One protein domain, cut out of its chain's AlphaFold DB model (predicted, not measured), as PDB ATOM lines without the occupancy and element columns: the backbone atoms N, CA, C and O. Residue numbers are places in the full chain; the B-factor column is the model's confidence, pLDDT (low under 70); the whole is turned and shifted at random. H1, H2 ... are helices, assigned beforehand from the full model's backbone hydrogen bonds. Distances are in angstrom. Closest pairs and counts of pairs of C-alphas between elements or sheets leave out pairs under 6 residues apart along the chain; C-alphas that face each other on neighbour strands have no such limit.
ATOM      1  N   SER A   2      22.398 137.896 386.535       85.31
ATOM      2  CA  SER A   2      23.811 138.211 386.795       85.31
ATOM      3  C   SER A   2      24.395 139.098 385.692       85.31
ATOM      4  O   SER A   2      23.894 139.109 384.565       85.31
ATOM      5  N   ASP A   3      25.452 139.845 386.004       90.06
ATOM      6  CA  ASP A   3      26.125 140.696 385.014       90.06
ATOM      7  C   ASP A   3      26.834 139.870 383.930       90.06
ATOM      8  O   ASP A   3      26.868 140.278 382.769       90.06
ATOM      9  N   ASP A   4      27.288 138.662 384.266       86.25
ATOM     10  CA  ASP A   4      27.831 137.711 383.292       86.25
ATOM     11  C   ASP A   4      26.764 137.234 382.302       86.25
ATOM     12  O   ASP A   4      27.013 137.191 381.099       86.25
ATOM     13  N   ALA A   5      25.541 136.958 382.772       85.31
ATOM     14  CA  ALA A   5      24.438 136.575 381.893       85.31
ATOM     15  C   ALA A   5      24.065 137.703 380.917       85.31
ATOM     16  O   ALA A   5      23.803 137.433 379.749       85.31
ATOM     17  N   LYS A   6      24.083 138.967 381.368       91.06
ATOM     18  CA  LYS A   6      23.839 140.127 380.489       91.06
ATOM     19  C   LYS A   6      24.893 140.211 379.392       91.06
ATOM     20  O   LYS A   6      24.546 140.248 378.219       91.06
ATOM     21  N   ARG A   7      26.171 140.116 379.770       93.50
ATOM     22  CA  ARG A   7      27.288 140.132 378.818       93.50
ATOM     23  C   ARG A   7      27.181 139.021 377.780       93.50
ATOM     24  O   ARG A   7      27.467 139.262 376.614       93.50
ATOM     25  N   LEU A   8      26.801 137.805 378.172       92.25
ATOM     26  CA  LEU A   8      26.635 136.695 377.225       92.25
ATOM     27  C   LEU A   8      25.537 136.980 376.197       92.25
ATOM     28  O   LEU A   8      25.723 136.701 375.015       92.25
ATOM     29  N   ILE A   9      24.425 137.569 376.636       93.00
ATOM     30  CA  ILE A   9      23.333 137.965 375.746       93.00
ATOM     31  C   ILE A   9      23.780 139.090 374.808       93.00
ATOM     32  O   ILE A   9      23.565 138.982 373.604       93.00
ATOM     33  N   ASP A  10      24.454 140.121 375.320       95.06
ATOM     34  CA  ASP A  10      24.942 141.235 374.495       95.06
ATOM     35  C   ASP A  10      25.890 140.737 373.392       95.06
ATOM     36  O   ASP A  10      25.711 141.054 372.215       95.06
ATOM     37  N   ASN A  11      26.841 139.867 373.753       94.12
ATOM     38  CA  ASN A  11      27.764 139.244 372.800       94.12
ATOM     39  C   ASN A  11      27.038 138.378 371.756       94.12
ATOM     40  O   ASN A  11      27.447 138.340 370.594       94.12
ATOM     41  N   LEU A  12      25.977 137.664 372.147       94.25
ATOM     42  CA  LEU A  12      25.167 136.887 371.211       94.25
ATOM     43  C   LEU A  12      24.529 137.803 370.156       94.25
ATOM     44  O   LEU A  12      24.628 137.523 368.962       94.25
ATOM     45  N   PHE A  13      23.898 138.900 370.578       95.44
ATOM     46  CA  PHE A  13      23.236 139.825 369.656       95.44
ATOM     47  C   PHE A  13      24.221 140.582 368.763       95.44
ATOM     48  O   PHE A  13      23.921 140.797 367.587       95.44
ATOM     49  N   GLU A  14      25.408 140.921 369.268       95.75
ATOM     50  CA  GLU A  14      26.480 141.492 368.447       95.75
ATOM     51  C   GLU A  14      26.860 140.548 367.297       95.75
ATOM     52  O   GLU A  14      26.905 140.962 366.139       95.75
ATOM     53  N   ARG A  15      27.023 139.252 367.587       93.12
ATOM     54  CA  ARG A  15      27.332 138.243 366.562       93.12
ATOM     55  C   ARG A  15      26.189 137.989 365.597       93.12
ATOM     56  O   ARG A  15      26.447 137.792 364.415       93.12
ATOM     57  N   ILE A  16      24.940 137.987 366.068       93.06
ATOM     58  CA  ILE A  16      23.772 137.887 365.181       93.06
ATOM     59  C   ILE A  16      23.753 139.081 364.215       93.06
ATOM     60  O   ILE A  16      23.546 138.887 363.021       93.06
ATOM     61  N   SER A  17      24.036 140.296 364.700       92.50
ATOM     62  CA  SER A  17      24.116 141.496 363.856       92.50
ATOM     63  C   SER A  17      25.282 141.445 362.865       92.50
ATOM     64  O   SER A  17      25.145 141.873 361.719       92.50
ATOM     65  N   GLU A  18      26.439 140.926 363.277       93.88
ATOM     66  CA  GLU A  18      27.574 140.727 362.375       93.88
ATOM     67  C   GLU A  18      27.264 139.678 361.301       93.88
ATOM     68  O   GLU A  18      27.507 139.926 360.119       93.88
ATOM     69  N   ALA A  19      26.667 138.549 361.688       90.94
ATOM     70  CA  ALA A  19      26.233 137.512 360.761       90.94
ATOM     71  C   ALA A  19      25.215 138.060 359.756       90.94
ATOM     72  O   ALA A  19      25.366 137.809 358.568       90.94
ATOM     73  N   GLU A  20      24.252 138.873 360.201       90.31
ATOM     74  CA  GLU A  20      23.267 139.521 359.330       90.31
ATOM     75  C   GLU A  20      23.917 140.390 358.246       90.31
ATOM     76  O   GLU A  20      23.497 140.347 357.092       90.31
ATOM     77  N   LYS A  21      24.975 141.135 358.588       91.19
ATOM     78  CA  LYS A  21      25.731 141.952 357.620       91.19
ATOM     79  C   LYS A  21      26.510 141.108 356.612       91.19
ATOM     80  O   LYS A  21      26.816 141.589 355.524       91.19
ATOM     81  N   GLN A  22      26.895 139.895 356.999       90.44
ATOM     82  CA  GLN A  22      27.668 138.973 356.167       90.44
ATOM     83  C   GLN A  22      26.772 138.066 355.317       90.44
ATOM     84  O   GLN A  22      27.189 137.607 354.253       90.44
ATOM     85  N   THR A  23      25.548 137.798 355.768       86.19
ATOM     86  CA  THR A  23      24.552 137.041 355.014       86.19
ATOM     87  C   THR A  23      23.905 137.905 353.936       86.19
ATOM     88  O   THR A  23      23.682 139.098 354.122       86.19
ATOM     89  N   GLY A  24      23.609 137.291 352.788       85.62
ATOM     90  CA  GLY A  24      22.840 137.931 351.718       85.62
ATOM     91  C   GLY A  24      21.366 138.138 352.090       85.62
ATOM     92  O   GLY A  24      20.984 138.072 353.257       85.62
ATOM     93  N   GLU A  25      20.522 138.372 351.082       90.69
ATOM     94  CA  GLU A  25      19.076 138.524 351.289       90.69
ATOM     95  C   GLU A  25      18.498 137.299 352.018       90.69
ATOM     96  O   GLU A  25      18.804 136.151 351.678       90.69
ATOM     97  N   ARG A  26      17.678 137.548 353.046       90.69
ATOM     98  CA  ARG A  26      16.977 136.489 353.776       90.69
ATOM     99  C   ARG A  26      15.958 135.820 352.857       90.69
ATOM    100  O   ARG A  26      15.342 136.465 352.010       90.69
ATOM    101  N   ASP A  27      15.755 134.526 353.057       94.81
ATOM    102  CA  ASP A  27      14.679 133.800 352.391       94.81
ATOM    103  C   ASP A  27      13.322 134.287 352.929       94.81
ATOM    104  O   ASP A  27      13.019 134.137 354.116       94.81
ATOM    105  N   LYS A  28      12.516 134.879 352.041       96.31
ATOM    106  CA  LYS A  28      11.216 135.486 352.365       96.31
ATOM    107  C   LYS A  28      10.192 134.460 352.837       96.31
ATOM    108  O   LYS A  28       9.410 134.766 353.738       96.31
ATOM    109  N   ASP A  29      10.205 133.256 352.268       96.38
ATOM    110  CA  ASP A  29       9.284 132.197 352.675       96.38
ATOM    111  C   ASP A  29       9.673 131.707 354.073       96.38
ATOM    112  O   ASP A  29       8.833 131.642 354.976       96.38
ATOM    113  N   ALA A  30      10.968 131.458 354.298       94.75
ATOM    114  CA  ALA A  30      11.474 131.074 355.614       94.75
ATOM    115  C   ALA A  30      11.176 132.143 356.680       94.75
ATOM    116  O   ALA A  30      10.728 131.810 357.778       94.75
ATOM    117  N   GLU A  31      11.365 133.425 356.361       94.88
ATOM    118  CA  GLU A  31      11.078 134.541 357.264       94.88
ATOM    119  C   GLU A  31       9.591 134.619 357.633       94.88
ATOM    120  O   GLU A  31       9.253 134.733 358.814       94.88
ATOM    121  N   ALA A  32       8.687 134.483 356.658       97.31
ATOM    122  CA  ALA A  32       7.249 134.455 356.916       97.31
ATOM    123  C   ALA A  32       6.856 133.282 357.834       97.31
ATOM    124  O   ALA A  32       6.069 133.450 358.775       97.31
ATOM    125  N   HIS A  33       7.441 132.104 357.605       97.50
ATOM    126  CA  HIS A  33       7.232 130.927 358.445       97.50
ATOM    127  C   HIS A  33       7.749 131.130 359.876       97.50
ATOM    128  O   HIS A  33       7.029 130.829 360.833       97.50
ATOM    129  N   ILE A  34       8.955 131.679 360.043       95.19
ATOM    130  CA  ILE A  34       9.533 131.985 361.358       95.19
ATOM    131  C   ILE A  34       8.654 133.001 362.095       95.19
ATOM    132  O   ILE A  34       8.274 132.759 363.240       95.19
ATOM    133  N   ASN A  35       8.250 134.085 361.430       96.75
ATOM    134  CA  ASN A  35       7.412 135.127 362.025       96.75
ATOM    135  C   ASN A  35       6.071 134.581 362.525       96.75
ATOM    136  O   ASN A  35       5.649 134.911 363.634       96.75
ATOM    137  N   LYS A  36       5.432 133.672 361.776       97.56
ATOM    138  CA  LYS A  36       4.218 132.982 362.239       97.56
ATOM    139  C   LYS A  36       4.450 132.247 363.565       97.56
ATOM    140  O   LYS A  36       3.608 132.313 364.459       97.56
ATOM    141  N   HIS A  37       5.578 131.552 363.713       97.12
ATOM    142  CA  HIS A  37       5.910 130.859 364.958       97.12
ATOM    143  C   HIS A  37       6.266 131.813 366.101       97.12
ATOM    144  O   HIS A  37       5.907 131.515 367.235       97.12
ATOM    145  N   LEU A  38       6.912 132.948 365.823       96.12
ATOM    146  CA  LEU A  38       7.244 133.950 366.840       96.12
ATOM    147  C   LEU A  38       6.003 134.645 367.403       96.12
ATOM    148  O   LEU A  38       5.905 134.834 368.610       96.12
ATOM    149  N   VAL A  39       5.029 134.970 366.548       97.00
ATOM    150  CA  VAL A  39       3.749 135.546 366.992       97.00
ATOM    151  C   VAL A  39       2.963 134.540 367.835       97.00
ATOM    152  O   VAL A  39       2.416 134.900 368.872       97.00
ATOM    153  N   ASN A  40       2.947 133.268 367.424       97.00
ATOM    154  CA  ASN A  40       2.268 132.211 368.175       97.00
ATOM    155  C   ASN A  40       2.996 131.837 369.476       97.00
ATOM    156  O   ASN A  40       2.354 131.380 370.417       97.00
ATOM    157  N   ASN A  41       4.316 132.032 369.541       96.88
ATOM    158  CA  ASN A  41       5.150 131.723 370.701       96.88
ATOM    159  C   ASN A  41       6.034 132.927 371.075       96.88
ATOM    160  O   ASN A  41       7.236 132.918 370.791       96.88
ATOM    161  N   PRO A  42       5.489 133.942 371.771       96.06
ATOM    162  CA  PRO A  42       6.238 135.152 372.122       96.06
ATOM    163  C   PRO A  42       7.467 134.903 373.011       96.06
ATOM    164  O   PRO A  42       8.385 135.716 373.050       96.06
ATOM    165  N   SER A  43       7.508 133.774 373.723       96.62
ATOM    166  CA  SER A  43       8.650 133.352 374.542       96.62
ATOM    167  C   SER A  43       9.763 132.662 373.744       96.62
ATOM    168  O   SER A  43      10.842 132.431 374.289       96.62
ATOM    169  N   ALA A  44       9.554 132.342 372.462       96.06
ATOM    170  CA  ALA A  44      10.533 131.621 371.648       96.06
ATOM    171  C   ALA A  44      11.910 132.312 371.578       96.06
ATOM    172  O   ALA A  44      12.907 131.612 371.762       96.06
ATOM    173  N   PRO A  45      12.024 133.648 371.401       94.81
ATOM    174  CA  PRO A  45      13.324 134.321 371.390       94.81
ATOM    175  C   PRO A  45      14.143 134.095 372.664       94.81
ATOM    176  O   PRO A  45      15.356 133.913 372.586       94.81
ATOM    177  N   TYR A  46      13.481 134.035 373.821       93.88
ATOM    178  CA  TYR A  46      14.139 133.789 375.102       93.88
ATOM    179  C   TYR A  46      14.798 132.401 375.141       93.88
ATOM    180  O   TYR A  46      15.982 132.276 375.455       93.88
ATOM    181  N   TYR A  47      14.067 131.356 374.746       95.06
ATOM    182  CA  TYR A  47      14.594 129.988 374.732       95.06
ATOM    183  C   TYR A  47      15.605 129.740 373.602       95.06
ATOM    184  O   TYR A  47      16.555 128.973 373.785       95.06
ATOM    185  N   MET A  48      15.454 130.413 372.455       93.12
ATOM    186  CA  MET A  48      16.464 130.393 371.392       93.12
ATOM    187  C   MET A  48      17.784 130.982 371.889       93.12
ATOM    188  O   MET A  48      18.818 130.333 371.756       93.12
ATOM    189  N   ALA A  49      17.752 132.154 372.533       94.19
ATOM    190  CA  ALA A  49      18.951 132.772 373.094       94.19
ATOM    191  C   ALA A  49      19.631 131.856 374.124       94.19
ATOM    192  O   ALA A  49      20.836 131.620 374.035       94.19
ATOM    193  N   GLN A  50      18.853 131.264 375.036       90.50
ATOM    194  CA  GLN A  50      19.361 130.306 376.023       90.50
ATOM    195  C   GLN A  50      20.085 129.124 375.359       90.50
ATOM    196  O   GLN A  50      21.183 128.743 375.775       90.50
ATOM    197  N   THR A  51      19.487 128.559 374.309       91.44
ATOM    198  CA  THR A  51      20.047 127.408 373.589       91.44
ATOM    199  C   THR A  51      21.332 127.784 372.854       91.44
ATOM    200  O   THR A  51      22.321 127.059 372.945       91.44
ATOM    201  N   ILE A  52      21.351 128.931 372.169       92.88
ATOM    202  CA  ILE A  52      22.519 129.377 371.399       92.88
ATOM    203  C   ILE A  52      23.706 129.679 372.327       92.88
ATOM    204  O   ILE A  52      24.832 129.283 372.027       92.88
ATOM    205  N   ILE A  53      23.468 130.300 373.488       90.69
ATOM    206  CA  ILE A  53      24.519 130.560 374.488       90.69
ATOM    207  C   ILE A  53      25.127 129.244 374.995       90.69
ATOM    208  O   ILE A  53      26.350 129.116 375.087       90.69
ATOM    209  N   MET A  54      24.293 128.240 375.288       86.50
ATOM    210  CA  MET A  54      24.774 126.929 375.738       86.50
ATOM    211  C   MET A  54      25.582 126.210 374.649       86.50
ATOM    212  O   MET A  54      26.642 125.644 374.924       86.50
ATOM    213  N   GLN A  55      25.120 126.276 373.398       88.19
ATOM    214  CA  GLN A  55      25.839 125.722 372.251       88.19
ATOM    215  C   GLN A  55      27.199 126.398 372.053       88.19
ATOM    216  O   GLN A  55      28.187 125.717 371.779       88.19
ATOM    217  N   GLU A  56      27.292 127.714 372.250       85.88
ATOM    218  CA  GLU A  56      28.566 128.427 372.185       85.88
ATOM    219  C   GLU A  56      29.561 127.928 373.243       85.88
ATOM    220  O   GLU A  56      30.735 127.705 372.929       85.88
ATOM    221  N   ALA A  57      29.112 127.734 374.486       85.00
ATOM    222  CA  ALA A  57      29.960 127.201 375.550       85.00
ATOM    223  C   ALA A  57      30.473 125.792 375.204       85.00
ATOM    224  O   ALA A  57      31.677 125.528 375.304       85.00
ATOM    225  N   GLY A  58      29.590 124.924 374.699       87.12
ATOM    226  CA  GLY A  58      29.952 123.585 374.236       87.12
ATOM    227  C   GLY A  58      30.970 123.604 373.091       87.12
ATOM    228  O   GLY A  58      31.976 122.894 373.138       87.12
ATOM    229  N   LEU A  59      30.776 124.469 372.090       88.25
ATOM    230  CA  LEU A  59      31.703 124.622 370.963       88.25
ATOM    231  C   LEU A  59      33.085 125.122 371.405       88.25
ATOM    232  O   LEU A  59      34.101 124.616 370.922       88.25
ATOM    233  N   LYS A  60      33.155 126.072 372.347       88.69
ATOM    234  CA  LYS A  60      34.434 126.541 372.912       88.69
ATOM    235  C   LYS A  60      35.174 125.421 373.634       88.69
ATOM    236  O   LYS A  60      36.378 125.260 373.433       88.69
ATOM    237  N   GLN A  61      34.463 124.625 374.431       86.25
ATOM    238  CA  GLN A  61      35.056 123.498 375.145       86.25
ATOM    239  C   GLN A  61      35.562 122.418 374.179       86.25
ATOM    240  O   GLN A  61      36.667 121.906 374.352       86.25
ATOM    241  N   LEU A  62      34.786 122.095 373.139       91.06
ATOM    242  CA  LEU A  62      35.194 121.155 372.092       91.06
ATOM    243  C   LEU A  62      36.449 121.642 371.365       91.06
ATOM    244  O   LEU A  62      37.396 120.875 371.208       91.06
ATOM    245  N   LYS A  63      36.497 122.925 370.989       90.88
ATOM    246  CA  LYS A  63      37.675 123.525 370.355       90.88
ATOM    247  C   LYS A  63      38.914 123.433 371.248       90.88
ATOM    248  O   LYS A  63      39.965 123.013 370.774       90.88
ATOM    249  N   ALA A  64      38.788 123.765 372.533       93.19
ATOM    250  CA  ALA A  64      39.895 123.672 373.485       93.19
ATOM    251  C   ALA A  64      40.407 122.229 373.645       93.19
ATOM    252  O   ALA A  64      41.613 122.000 373.704       93.19
ATOM    253  N   LYS A  65      39.498 121.244 373.663       89.69
ATOM    254  CA  LYS A  65      39.857 119.818 373.705       89.69
ATOM    255  C   LYS A  65      40.601 119.377 372.445       89.69
ATOM    256  O   LYS A  65      41.606 118.685 372.564       89.69
ATOM    257  N   VAL A  66      40.136 119.780 371.262       92.88
ATOM    258  CA  VAL A  66      40.817 119.473 369.993       92.88
ATOM    259  C   VAL A  66      42.224 120.065 369.986       92.88
ATOM    260  O   VAL A  66      43.176 119.338 369.729       92.88
ATOM    261  N   GLU A  67      42.383 121.333 370.366       94.50
ATOM    262  CA  GLU A  67      43.701 121.979 370.423       94.50
ATOM    263  C   GLU A  67      44.649 121.286 371.422       94.50
ATOM    264  O   GLU A  67      45.841 121.120 371.154       94.50
ATOM    265  N   ALA A  68      44.135 120.844 372.574       91.00
ATOM    266  CA  ALA A  68      44.918 120.084 373.547       91.00
ATOM    267  C   ALA A  68      45.366 118.721 372.992       91.00
ATOM    268  O   ALA A  68      46.536 118.358 373.124       91.00
ATOM    269  N   LEU A  69      44.462 117.996 372.324       90.06
ATOM    270  CA  LEU A  69      44.770 116.719 371.678       90.06
ATOM    271  C   LEU A  69      45.781 116.880 370.535       90.06
ATOM    272  O   LEU A  69      46.682 116.057 370.397       90.06
ATOM    273  N   GLU A  70      45.680 117.949 369.744       89.06
ATOM    274  CA  GLU A  70      46.648 118.273 368.692       89.06
ATOM    275  C   GLU A  70      48.044 118.536 369.270       89.06
ATOM    276  O   GLU A  70      49.036 118.024 368.747       89.06
ATOM    277  N   LYS A  71      48.138 119.267 370.389       89.38
ATOM    278  CA  LYS A  71      49.409 119.498 371.094       89.38
ATOM    279  C   LYS A  71      49.996 118.207 371.660       89.38
ATOM    280  O   LYS A  71      51.206 118.006 371.568       89.38
ATOM    281  N   GLU A  72      49.176 117.316 372.213       83.19
ATOM    282  CA  GLU A  72      49.634 116.002 372.681       83.19
ATOM    283  C   GLU A  72      50.137 115.135 371.514       83.19
ATOM    284  O   GLU A  72      51.200 114.520 371.596       83.19
TER     285      GLU A  72
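Overview. This is residues 2 to 72 of the 279 residues of an uncharacterized protein of Marinomonas spartinae (UniProt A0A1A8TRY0). An open, loose frame of three helices: H1 and the long H3 cross nearly at a right angle, and H2 stands off to the side, joining H1 to the start of H3. Residues 57 to 72 of H3 stick out as a free arm. The printed part has 71 residues, all helix in class, in the order H1, H2, H3, with no named strand. It is loose, with a radius of gyration of the C-alphas of 16.1 A, and only just elongated, spanning 49 by 33 by 18 A.

Arrangement. H1, residues 3 to 22, touches H3, residues 44 to 72, about perpendicular at 88 degrees, through residues 8 to 12 and 49 to 53 alone; the closest C-alphas, of Leu 8 and Ile 53, are 7.0 A apart. H2, residues 28 to 40, is apart from H1. H2 and H3 are close but not clearly touching, the closest C-alphas, of Leu 38 and Ala 44, being 6.3 A apart; they run opposite ways at a steep tilt of 63 degrees. In H1, H2 and H3 every O i to N i+4 pair is within hydrogen-bond range.

Along the chain. H1 begins at C-alpha 3 (26.125, 140.696, 385.014) and measures 28.9 A; H2 measures 18.5 A. H3 measures 42.1 A and ends at C-alpha 72 (49.634, 116.002, 372.681).

Size, cuts and confidence. The C-alphas farthest apart, of Asn 40 and Glu 72, are 50.3 A apart. The printed part has no cut, both links are tight, and no printed residue is under 70 in pLDDT.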